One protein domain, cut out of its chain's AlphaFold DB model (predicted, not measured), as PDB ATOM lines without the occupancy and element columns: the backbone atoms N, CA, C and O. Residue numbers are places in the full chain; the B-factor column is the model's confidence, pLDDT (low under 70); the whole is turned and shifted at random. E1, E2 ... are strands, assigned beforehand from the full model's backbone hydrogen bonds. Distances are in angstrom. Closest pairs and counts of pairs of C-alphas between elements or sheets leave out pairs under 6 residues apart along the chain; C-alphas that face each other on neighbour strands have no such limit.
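This is residues 39 to 88 and 107 to 143 of the 152 residues of an uncharacterized protein of Demequina mangrovi (UniProt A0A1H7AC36). One antiparallel sheet of six strands is curled like part of a barrel and folded back on itself: E1, E4 and E5 make one leaf, the hairpin E2 and E3 makes the facing leaf, and E6 is the hinge between them. The two edge strands, E1 and E2, come as close as 7.0 A at the C-alphas of Val 54 and Tyr 67. The printed part has 87 residues with six named strands, E1 to E6 along the chain, and no named helix; across the sheet the order is E1, E4, E5, E6, E3, E2. The class is all strand, though only 38 of the 87 residues are in named elements. The whole is compact, with a radius of gyration of the C-alphas of 12.2 A, and rounded, spanning 33 by 26 by 25 A.

Begin at Ile 39 and go on to C-alpha 47 at (3.531, 14.834, 33.150), where E1, residues 47 to 55, sets out; it is 20.1 A long and bends by 73 degrees at residue 52. E2, residues 65 to 67, measures 6.6 A. E3, residues 70 to 77, starts from C-alpha 70 at (10.655, 27.152, 24.604), measures 19.8 A and bends by 53 degrees at residue 74. After the cut come E4, residues 117 to 123, 19.4 A; E5, residues 127 to 132, 17.0 A; and E6, residues 138 to 142, 13.7 A, which ends at C-alpha 142 at (15.379, 18.931, 27.237).

Look first at the meander E4, E5, E6, each strand the antiparallel neighbour of the one before; E4 and E5 form a hairpin, and so do E5 and E6. Between E4 and E5, N 121 and O 129 are within hydrogen-bond range at 2.8 A; between E5 and E6, N 128 and O 141 at 2.9 A. Edge strand E1 is antiparallel to E4 at 162 degrees, with N 51 and O 120 at 2.9 A. On the other side of E6 find E3, antiparallel at 112 degrees, with N 73 and O 142 at 2.8 A. E3's pairing is staggered: residues 70 to 72 pair with E2, where N 72 and O 65 are 2.8 A apart, and residues 73 to 75 with E6. E1 and E3 are apart.

The sheet is strongly twisted, its C-alphas up to 10.3 A off the best plane. Residues 89 to 106 are not printed, and C-alphas 88 and 107 are 25.8 A apart across that cut, which falls in the link from E3 to E4. Of the links printed whole, none is long. The two C-alphas farthest apart, those of Ala 46 and Ala 107, are separated by 36.0 A. Mean pLDDT of the printed part is 90.8; residues 87 to 88 and 107 to 108 are under 70.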
ATOM      1  N   ILE A  39      23.592  11.149  27.847       88.50
ATOM      2  CA  ILE A  39      23.747  12.195  28.859       88.50
ATOM      3  C   ILE A  39      22.788  11.919  30.020       88.50
ATOM      4  O   ILE A  39      21.594  11.700  29.807       88.50
ATOM      5  N   ASP A  40      23.296  11.967  31.251       92.38
ATOM      6  CA  ASP A  40      22.471  12.022  32.459       92.38
ATOM      7  C   ASP A  40      22.126  13.482  32.798       92.38
ATOM      8  O   ASP A  40      22.977  14.272  33.211       92.38
ATOM      9  N   LEU A  41      20.856  13.845  32.611       92.44
ATOM     10  CA  LEU A  41      20.302  15.151  32.992       92.44
ATOM     11  C   LEU A  41      19.360  15.064  34.201       92.44
ATOM     12  O   LEU A  41      18.778  16.085  34.601       92.44
ATOM     13  N   GLY A  42      19.229  13.875  34.789       93.88
ATOM     14  CA  GLY A  42      18.219  13.499  35.769       93.88
ATOM     15  C   GLY A  42      17.090  12.657  35.167       93.88
ATOM     16  O   GLY A  42      17.228  12.045  34.111       93.88
ATOM     17  N   ILE A  43      15.961  12.620  35.873       93.81
ATOM     18  CA  ILE A  43      14.745  11.900  35.470       93.81
ATOM     19  C   ILE A  43      13.578  12.881  35.302       93.81
ATOM     20  O   ILE A  43      13.485  13.837  36.084       93.81
ATOM     21  N   PRO A  44      12.665  12.656  34.338       95.06
ATOM     22  CA  PRO A  44      11.436  13.427  34.230       95.06
ATOM     23  C   PRO A  44      10.591  13.312  35.501       95.06
ATOM     24  O   PRO A  44      10.454  12.232  36.080       95.06
ATOM     25  N   GLY A  45      10.011  14.432  35.931       93.44
ATOM     26  CA  GLY A  45       9.003  14.441  36.990       93.44
ATOM     27  C   GLY A  45       7.607  14.119  36.447       93.44
ATOM     28  O   GLY A  45       7.446  13.338  35.508       93.44
ATOM     29  N   ALA A  46       6.565  14.711  37.034       94.38
ATOM     30  CA  ALA A  46       5.197  14.456  36.588       94.38
ATOM     31  C   ALA A  46       4.945  14.972  35.157       94.38
ATOM     32  O   ALA A  46       5.525  15.969  34.728       94.38
ATOM     33  N   LEU A  47       4.034  14.318  34.426       95.38
ATOM     34  CA  LEU A  47       3.531  14.834  33.150       95.38
ATOM     35  C   LEU A  47       2.769  16.144  33.397       95.38
ATOM     36  O   LEU A  47       1.780  16.160  34.132       95.38
ATOM     37  N   ILE A  48       3.210  17.223  32.757       96.25
ATOM     38  CA  ILE A  48       2.562  18.538  32.806       96.25
ATOM     39  C   ILE A  48       1.425  18.592  31.783       96.25
ATOM     40  O   ILE A  48       0.335  19.076  32.088       96.25
ATOM     41  N   GLY A  49       1.661  18.084  30.571       94.75
ATOM     42  CA  GLY A  49       0.648  18.063  29.522       94.75
ATOM     43  C   GLY A  49       1.127  17.442  28.219       94.75
ATOM     44  O   GLY A  49       2.317  17.219  28.015       94.75
ATOM     45  N   THR A  50       0.172  17.197  27.328       96.44
ATOM     46  CA  THR A  50       0.402  16.636  25.995       96.44
ATOM     47  C   THR A  50      -0.305  17.505  24.964       96.44
ATOM     48  O   THR A  50      -1.471  17.863  25.148       96.44
ATOM     49  N   VAL A  51       0.396  17.846  23.884       96.50
ATOM     50  CA  VAL A  51      -0.092  18.724  22.816       96.50
ATOM     51  C   VAL A  51       0.228  18.097  21.462       96.50
ATOM     52  O   VAL A  51       1.372  17.744  21.206       96.50
ATOM     53  N   GLY A  52      -0.781  17.955  20.603       96.44
ATOM     54  CA  GLY A  52      -0.607  17.509  19.216       96.44
ATOM     55  C   GLY A  52      -0.390  18.673  18.248       96.44
ATOM     56  O   GLY A  52      -0.651  19.826  18.594       96.44
ATOM     57  N   GLY A  53       0.023  18.367  17.017       95.44
ATOM     58  CA  GLY A  53       0.224  19.373  15.971       95.44
ATOM     59  C   GLY A  53       1.483  20.222  16.168       95.44
ATOM     60  O   GLY A  53       1.514  21.372  15.736       95.44
ATOM     61  N   VAL A  54       2.490  19.688  16.861       97.31
ATOM     62  CA  VAL A  54       3.766  20.366  17.119       97.31
ATOM     63  C   VAL A  54       4.738  20.054  15.987       97.31
ATOM     64  O   VAL A  54       5.099  18.895  15.796       97.31
ATOM     65  N   GLU A  55       5.161  21.088  15.258       96.31
ATOM     66  CA  GLU A  55       6.152  20.978  14.182       96.31
ATOM     67  C   GLU A  55       7.505  20.498  14.725       96.31
ATOM     68  O   GLU A  55       8.009  21.014  15.725       96.31
ATOM     69  N   GLY A  56       8.110  19.524  14.053       92.44
ATOM     70  CA  GLY A  56       9.400  18.957  14.426       92.44
ATOM     71  C   GLY A  56       9.850  17.918  13.409       92.44
ATOM     72  O   GLY A  56       9.032  17.171  12.895       92.44
ATOM     73  N   TYR A  57      11.148  17.881  13.108       91.81
ATOM     74  CA  TYR A  57      11.737  16.854  12.244       91.81
ATOM     75  C   TYR A  57      13.127  16.458  12.766       91.81
ATOM     76  O   TYR A  57      14.137  16.842  12.174       91.81
ATOM     77  N   PRO A  58      13.205  15.748  13.911       86.75
ATOM     78  CA  PRO A  58      14.463  15.364  14.555       86.75
ATOM     79  C   PRO A  58      15.114  14.154  13.864       86.75
ATOM     80  O   PRO A  58      15.477  13.177  14.513       86.75
ATOM     81  N   ALA A  59      15.230  14.191  12.536       86.62
ATOM     82  CA  ALA A  59      15.720  13.071  11.733       86.62
ATOM     83  C   ALA A  59      17.187  12.733  12.029       86.62
ATOM     84  O   ALA A  59      17.606  11.581  11.879       86.62
ATOM     85  N   CYS A  60      17.967  13.721  12.452       86.19
ATOM     86  CA  CYS A  60      19.375  13.551  12.750       86.19
ATOM     87  C   CYS A  60      19.695  13.524  14.229       86.19
ATOM     88  O   CYS A  60      20.825  13.175  14.540       86.19
ATOM     89  N   HIS A  61      18.739  13.805  15.115       85.62
ATOM     90  CA  HIS A  61      18.932  13.951  16.563       85.62
ATOM     91  C   HIS A  61      19.711  15.216  16.979       85.62
ATOM     92  O   HIS A  61      20.257  15.266  18.079       85.62
ATOM     93  N   ASN A  62      19.783  16.246  16.131       89.06
ATOM     94  CA  ASN A  62      20.335  17.568  16.491       89.06
ATOM     95  C   ASN A  62      19.372  18.725  16.193       89.06
ATOM     96  O   ASN A  62      19.685  19.886  16.470       89.06
ATOM     97  N   GLU A  63      18.207  18.435  15.622       91.69
ATOM     98  CA  GLU A  63      17.215  19.429  15.258       91.69
ATOM     99  C   GLU A  63      16.338  19.763  16.463       91.69
ATOM    100  O   GLU A  63      15.540  18.954  16.935       91.69
ATOM    101  N   SER A  64      16.484  20.986  16.968       95.06
ATOM    102  CA  SER A  64      15.686  21.477  18.088       95.06
ATOM    103  C   SER A  64      14.230  21.714  17.693       95.06
ATOM    104  O   SER A  64      13.959  22.261  16.622       95.06
ATOM    105  N   ILE A  65      13.304  21.425  18.604       96.31
ATOM    106  CA  ILE A  65      11.869  21.680  18.441       96.31
ATOM    107  C   ILE A  65      11.494  22.930  19.235       96.31
ATOM    108  O   ILE A  65      11.850  23.055  20.402       96.31
ATOM    109  N   THR A  66      10.777  23.876  18.629       97.25
ATOM    110  CA  THR A  66      10.307  25.081  19.333       97.25
ATOM    111  C   THR A  66       8.807  24.999  19.567       97.25
ATOM    112  O   THR A  66       8.035  24.899  18.618       97.25
ATOM    113  N   TYR A  67       8.382  25.095  20.825       96.75
ATOM    114  CA  TYR A  67       6.970  25.106  21.198       96.75
ATOM    115  C   TYR A  67       6.732  26.074  22.360       96.75
ATOM    116  O   TYR A  67       7.474  26.067  23.339       96.75
ATOM    117  N   ASP A  68       5.704  26.917  22.235       95.12
ATOM    118  CA  ASP A  68       5.304  27.920  23.241       95.12
ATOM    119  C   ASP A  68       6.454  28.835  23.722       95.12
ATOM    120  O   ASP A  68       6.553  29.215  24.885       95.12
ATOM    121  N   GLY A  69       7.370  29.178  22.809       95.81
ATOM    122  CA  GLY A  69       8.536  30.016  23.108       95.81
ATOM    123  C   GLY A  69       9.699  29.295  23.798       95.81
ATOM    124  O   GLY A  69      10.734  29.925  24.012       95.81
ATOM    125  N   THR A  70       9.571  27.999  24.093       97.38
ATOM    126  CA  THR A  70      10.655  27.152  24.604       97.38
ATOM    127  C   THR A  70      11.299  26.367  23.466       97.38
ATOM    128  O   THR A  70      10.605  25.749  22.654       97.38
ATOM    129  N   THR A  71      12.631  26.368  23.434       97.56
ATOM    130  CA  THR A  71      13.424  25.505  22.556       97.56
ATOM    131  C   THR A  71      13.757  24.214  23.287       97.56
ATOM    132  O   THR A  71      14.283  24.239  24.396       97.56
ATOM    133  N   TRP A  72      13.463  23.096  22.641       97.38
ATOM    134  CA  TRP A  72      13.655  21.749  23.140       97.38
ATOM    135  C   TRP A  72      14.745  21.056  22.324       97.38
ATOM    136  O   TRP A  72      14.663  20.981  21.098       97.38
ATOM    137  N   TYR A  73      15.770  20.567  23.006       96.50
ATOM    138  CA  TYR A  73      16.995  20.019  22.436       96.50
ATOM    139  C   TYR A  73      16.989  18.487  22.540       96.50
ATOM    140  O   TYR A  73      16.849  17.977  23.657       96.50
ATOM    141  N   PRO A  74      17.131  17.745  21.426       95.06
ATOM    142  CA  PRO A  74      17.202  16.284  21.446       95.06
ATOM    143  C   PRO A  74      18.403  15.752  22.224       95.06
ATOM    144  O   PRO A  74      19.513  16.273  22.117       95.06
ATOM    145  N   PHE A  75      18.208  14.685  22.989       93.75
ATOM    146  CA  PHE A  75      19.305  13.991  23.656       93.75
ATOM    147  C   PHE A  75      18.984  12.512  23.863       93.75
ATOM    148  O   PHE A  75      17.825  12.096  23.833       93.75
ATOM    149  N   LEU A  76      20.025  11.715  24.098       91.31
ATOM    150  CA  LEU A  76      19.905  10.309  24.467       91.31
ATOM    151  C   LEU A  76      20.073  10.184  25.990       91.31
ATOM    152  O   LEU A  76      21.167  10.451  26.493       91.31
ATOM    153  N   PRO A  77      19.036   9.796  26.756       90.38
ATOM    154  CA  PRO A  77      19.172   9.624  28.200       90.38
ATOM    155  C   PRO A  77      20.092   8.448  28.550       90.38
ATOM    156  O   PRO A  77      19.897   7.337  28.058       90.38
ATOM    157  N   GLU A  78      21.051   8.654  29.454       91.00
ATOM    158  CA  GLU A  78      21.885   7.561  29.994       91.00
ATOM    159  C   GLU A  78      21.064   6.583  30.860       91.00
ATOM    160  O   GLU A  78      21.309   5.376  30.887       91.00
ATOM    161  N   ASN A  79      20.033   7.096  31.525       87.62
ATOM    162  CA  ASN A  79      19.175   6.429  32.503       87.62
ATOM    163  C   ASN A  79      17.747   6.187  31.972       87.62
ATOM    164  O   ASN A  79      16.768   6.320  32.703       87.62
ATOM    165  N   LEU A  80      17.613   5.806  30.695       88.62
ATOM    166  CA  LEU A  80      16.315   5.624  30.022       88.62
ATOM    167  C   LEU A  80      15.351   4.668  30.755       88.62
ATOM    168  O   LEU A  80      14.140   4.835  30.673       88.62
ATOM    169  N   ALA A  81      15.866   3.678  31.492       89.00
ATOM    170  CA  ALA A  81      15.039   2.738  32.255       89.00
ATOM    171  C   ALA A  81      14.222   3.401  33.383       89.00
ATOM    172  O   ALA A  81      13.230   2.825  33.828       89.00
ATOM    173  N   ASP A  82      14.635   4.588  33.830       90.25
ATOM    174  CA  ASP A  82      13.961   5.359  34.876       90.25
ATOM    175  C   ASP A  82      12.997   6.416  34.301       90.25
ATOM    176  O   ASP A  82      12.328   7.123  35.058       90.25
ATOM    177  N   PHE A  83      12.916   6.542  32.971       91.06
ATOM    178  CA  PHE A  83      11.988   7.453  32.306       91.06
ATOM    179  C   PHE A  83      10.579   6.838  32.231       91.06
ATOM    180  O   PHE A  83      10.428   5.613  32.235       91.06
ATOM    181  N   PRO A  84       9.522   7.670  32.149       88.25
ATOM    182  CA  PRO A  84       8.163   7.180  31.961       88.25
ATOM    183  C   PRO A  84       8.052   6.279  30.729       88.25
ATOM    184  O   PRO A  84       8.576   6.605  29.664       88.25
ATOM    185  N   GLU A  85       7.310   5.176  30.858       83.56
ATOM    186  CA  GLU A  85       6.924   4.373  29.701       83.56
ATOM    187  C   GLU A  85       6.002   5.217  28.816       83.56
ATOM    188  O   GLU A  85       4.835   5.468  29.130       83.56
ATOM    189  N   VAL A  86       6.553   5.698  27.710       75.19
ATOM    190  CA  VAL A  86       5.797   6.371  26.665       75.19
ATOM    191  C   VAL A  86       5.090   5.290  25.866       75.19
ATOM    192  O   VAL A  86       5.696   4.576  25.072       75.19
ATOM    193  N   VAL A  87       3.792   5.124  26.133       54.25
ATOM    194  CA  VAL A  87       2.926   4.254  25.336       54.25
ATOM    195  C   VAL A  87       2.832   4.879  23.950       54.25
ATOM    196  O   VAL A  87       1.956   5.705  23.686       54.25
ATOM    197  N   ALA A  88       3.756   4.501  23.073       45.56
ATOM    198  CA  ALA A  88       3.650   4.795  21.662       45.56
ATOM    199  C   ALA A  88       2.289   4.270  21.191       45.56
ATOM    200  O   ALA A  88       1.948   3.100  21.410       45.56
ATOM    201  N   ALA A 107      22.146  10.590   5.504       59.28
ATOM    202  CA  ALA A 107      21.803  11.793   4.759       59.28
ATOM    203  C   ALA A 107      20.349  12.158   5.081       59.28
ATOM    204  O   ALA A 107      19.482  11.285   4.994       59.28
ATOM    205  N   VAL A 108      20.088  13.425   5.415       68.44
ATOM    206  CA  VAL A 108      18.727  13.926   5.654       68.44
ATOM    207  C   VAL A 108      17.866  13.629   4.432       68.44
ATOM    208  O   VAL A 108      18.088  14.163   3.342       68.44
ATOM    209  N   VAL A 109      16.874  12.761   4.603       76.44
ATOM    210  CA  VAL A 109      15.825  12.552   3.604       76.44
ATOM    211  C   VAL A 109      14.748  13.609   3.841       76.44
ATOM    212  O   VAL A 109      14.576  14.080   4.963       76.44
ATOM    213  N   ALA A 110      14.044  14.034   2.790       79.81
ATOM    214  CA  ALA A 110      12.884  14.904   2.969       79.81
ATOM    215  C   ALA A 110      11.804  14.187   3.811       79.81
ATOM    216  O   ALA A 110      11.622  12.985   3.598       79.81
ATOM    217  N   PRO A 111      11.086  14.898   4.703       82.31
ATOM    218  CA  PRO A 111      10.037  14.300   5.523       82.31
ATOM    219  C   PRO A 111       8.968  13.634   4.654       82.31
ATOM    220  O   PRO A 111       8.515  14.193   3.646       82.31
ATOM    221  N   GLY A 112       8.572  12.425   5.040       84.62
ATOM    222  CA  GLY A 112       7.355  11.784   4.575       84.62
ATOM    223  C   GLY A 112       6.104  12.437   5.180       84.62
ATOM    224  O   GLY A 112       6.192  13.323   6.033       84.62
ATOM    225  N   PRO A 113       4.903  12.043   4.725       88.12
ATOM    226  CA  PRO A 113       3.659  12.583   5.264       88.12
ATOM    227  C   PRO A 113       3.524  12.318   6.770       88.12
ATOM    228  O   PRO A 113       3.391  11.166   7.175       88.12
ATOM    229  N   GLY A 114       3.488  13.387   7.571       87.88
ATOM    230  CA  GLY A 114       3.340  13.299   9.026       87.88
ATOM    231  C   GLY A 114       4.650  13.107   9.790       87.88
ATOM    232  O   GLY A 114       4.594  12.893  10.994       87.88
ATOM    233  N   ASP A 115       5.808  13.192   9.125       89.88
ATOM    234  CA  ASP A 115       7.113  13.156   9.799       89.88
ATOM    235  C   ASP A 115       7.511  14.517  10.386       89.88
ATOM    236  O   ASP A 115       8.340  14.574  11.286       89.88
ATOM    237  N   ASP A 116       6.951  15.612   9.866       92.00
ATOM    238  CA  ASP A 116       7.295  17.000  10.199       92.00
ATOM    239  C   ASP A 116       6.385  17.635  11.265       92.00
ATOM    240  O   ASP A 116       6.570  18.791  11.655       92.00
ATOM    241  N   VAL A 117       5.395  16.884  11.745       95.25
ATOM    242  CA  VAL A 117       4.426  17.292  12.766       95.25
ATOM    243  C   VAL A 117       4.191  16.116  13.702       95.25
ATOM    244  O   VAL A 117       4.191  14.970  13.264       95.25
ATOM    245  N   GLY A 118       3.998  16.387  14.991       94.88
ATOM    246  CA  GLY A 118       3.829  15.339  15.985       94.88
ATOM    247  C   GLY A 118       3.136  15.771  17.270       94.88
ATOM    248  O   GLY A 118       2.568  16.862  17.396       94.88
ATOM    249  N   THR A 119       3.207  14.888  18.260       97.00
ATOM    250  CA  THR A 119       2.703  15.090  19.615       97.00
ATOM    251  C   THR A 119       3.858  15.300  20.589       97.00
ATOM    252  O   THR A 119       4.722  14.439  20.728       97.00
ATOM    253  N   LEU A 120       3.839  16.421  21.311       97.25
ATOM    254  CA  LEU A 120       4.791  16.766  22.365       97.25
ATOM    255  C   LEU A 120       4.168  16.513  23.744       97.25
ATOM    256  O   LEU A 120       3.160  17.124  24.105       97.25
ATOM    257  N   SER A 121       4.785  15.642  24.534       97.38
ATOM    258  CA  SER A 121       4.470  15.436  25.951       97.38
ATOM    259  C   SER A 121       5.527  16.115  26.812       97.38
ATOM    260  O   SER A 121       6.701  15.774  26.720       97.38
ATOM    261  N   VAL A 122       5.119  17.075  27.641       96.94
ATOM    262  CA  VAL A 122       6.008  17.882  28.488       96.94
ATOM    263  C   VAL A 122       5.923  17.398  29.930       96.94
ATOM    264  O   VAL A 122       4.830  17.245  30.479       96.94
ATOM    265  N   TYR A 123       7.076  17.204  30.555       96.69
ATOM    266  CA  TYR A 123       7.237  16.719  31.921       96.69
ATOM    267  C   TYR A 123       7.931  17.769  32.797       96.69
ATOM    268  O   TYR A 123       8.653  18.650  32.322       96.69
ATOM    269  N   GLU A 124       7.729  17.670  34.108       95.56
ATOM    270  CA  GLU A 124       8.497  18.440  35.083       95.56
ATOM    271  C   GLU A 124       9.998  18.139  34.971       95.56
ATOM    272  O   GLU A 124      10.408  17.035  34.612       95.56
ATOM    273  N   GLY A 125      10.823  19.122  35.332       94.88
ATOM    274  CA  GLY A 125      12.283  18.995  35.297       94.88
ATOM    275  C   GLY A 125      12.934  19.427  33.982       94.88
ATOM    276  O   GLY A 125      14.143  19.261  33.848       94.88
ATOM    277  N   GLY A 126      12.163  20.008  33.054       96.38
ATOM    278  CA  GLY A 126      12.692  20.489  31.776       96.38
ATOM    279  C   GLY A 126      12.892  19.360  30.770       96.38
ATOM    280  O   GLY A 126      13.876  19.353  30.033       96.38
ATOM    281  N   PHE A 127      11.969  18.392  30.763       97.31
ATOM    282  CA  PHE A 127      11.982  17.245  29.859       97.31
ATOM    283  C   PHE A 127      10.732  17.231  28.990       97.31
ATOM    284  O   PHE A 127       9.634  17.550  29.448       97.31
ATOM    285  N   ALA A 128      10.882  16.795  27.749       97.38
ATOM    286  CA  ALA A 128       9.762  16.506  26.876       97.38
ATOM    287  C   ALA A 128      10.044  15.258  26.037       97.38
ATOM    288  O   ALA A 128      11.188  14.846  25.872       97.38
ATOM    289  N   TYR A 129       8.988  14.656  25.513       96.56
ATOM    290  CA  TYR A 129       9.060  13.579  24.537       96.56
ATOM    291  C   TYR A 129       8.210  13.966  23.339       96.56
ATOM    292  O   TYR A 129       7.050  14.357  23.509       96.56
ATOM    293  N   TRP A 130       8.781  13.876  22.146       96.44
ATOM    294  CA  TRP A 130       8.079  14.145  20.899       96.44
ATOM    295  C   TRP A 130       8.031  12.879  20.057       96.44
ATOM    296  O   TRP A 130       9.015  12.148  19.982       96.44
ATOM    297  N   ILE A 131       6.890  12.647  19.421       94.56
ATOM    298  CA  ILE A 131       6.678  11.572  18.452       94.56
ATOM    299  C   ILE A 131       5.930  12.139  17.250       94.56
ATOM    300  O   ILE A 131       4.956  12.872  17.436       94.56
ATOM    301  N   SER A 132       6.381  11.825  16.040       94.44
ATOM    302  CA  SER A 132       5.745  12.253  14.797       94.44
ATOM    303  C   SER A 132       4.339  11.669  14.656       94.44
ATOM    304  O   SER A 132       4.023  10.611  15.205       94.44
ATOM    305  N   ASP A 133       3.484  12.327  13.878       93.31
ATOM    306  CA  ASP A 133       2.145  11.828  13.557       93.31
ATOM    307  C   ASP A 133       2.211  10.548  12.699       93.31
ATOM    308  O   ASP A 133       1.275   9.744  12.713       93.31
ATOM    309  N   SER A 134       3.319  10.334  11.974       88.19
ATOM    310  CA  SER A 134       3.640   9.062  11.312       88.19
ATOM    311  C   SER A 134       4.019   7.945  12.292       88.19
ATOM    312  O   SER A 134       3.803   6.772  11.989       88.19
ATOM    313  N   GLY A 135       4.552   8.295  13.466       86.81
ATOM    314  CA  GLY A 135       5.097   7.364  14.457       86.81
ATOM    315  C   GLY A 135       6.478   6.796  14.111       86.81
ATOM    316  O   GLY A 135       6.962   5.933  14.840       86.81
ATOM    317  N   ASP A 136       7.101   7.254  13.021       87.00
ATOM    318  CA  ASP A 136       8.413   6.780  12.556       87.00
ATOM    319  C   ASP A 136       9.586   7.556  13.181       87.00
ATOM    320  O   ASP A 136      10.728   7.089  13.147       87.00
ATOM    321  N   LEU A 137       9.322   8.735  13.753       89.25
ATOM    322  CA  LEU A 137      10.314   9.565  14.428       89.25
ATOM    323  C   LEU A 137       9.869   9.847  15.857       89.25
ATOM    324  O   LEU A 137       8.766  10.333  16.097       89.25
ATOM    325  N   GLU A 138      10.754   9.598  16.813       92.31
ATOM    326  CA  GLU A 138      10.527   9.897  18.221       92.31
ATOM    327  C   GLU A 138      11.833  10.288  18.906       92.31
ATOM    328  O   GLU A 138      12.913   9.832  18.528       92.31
ATOM    329  N   THR A 139      11.758  11.165  19.907       93.75
ATOM    330  CA  THR A 139      12.952  11.599  20.634       93.75
ATOM    331  C   THR A 139      12.631  12.175  22.012       93.75
ATOM    332  O   THR A 139      11.578  12.786  22.230       93.75
ATOM    333  N   TRP A 140      13.572  12.003  22.943       96.00
ATOM    334  CA  TRP A 140      13.586  12.719  24.213       96.00
ATOM    335  C   TRP A 140      14.260  14.075  24.043       96.00
ATOM    336  O   TRP A 140      15.257  14.221  23.339       96.00
ATOM    337  N   LEU A 141      13.706  15.074  24.718       96.94
ATOM    338  CA  LEU A 141      14.103  16.463  24.607       96.94
ATOM    339  C   LEU A 141      14.325  17.079  25.988       96.94
ATOM    340  O   LEU A 141      13.669  16.704  26.963       96.94
ATOM    341  N   THR A 142      15.190  18.085  26.054       96.69
ATOM    342  CA  THR A 142      15.379  18.931  27.237       96.69
ATOM    343  C   THR A 142      15.273  20.414  26.888       96.69
ATOM    344  O   THR A 142      15.556  20.804  25.761       96.69
ATOM    345  N   ASP A 143      14.865  21.257  27.834       96.88
ATOM    346  CA  ASP A 143      14.920  22.722  27.689       96.88
ATOM    347  C   ASP A 143      16.311  23.306  28.002       96.88
ATOM    348  O   ASP A 143      16.547  24.508  27.852       96.88
TER     349      ASP A 143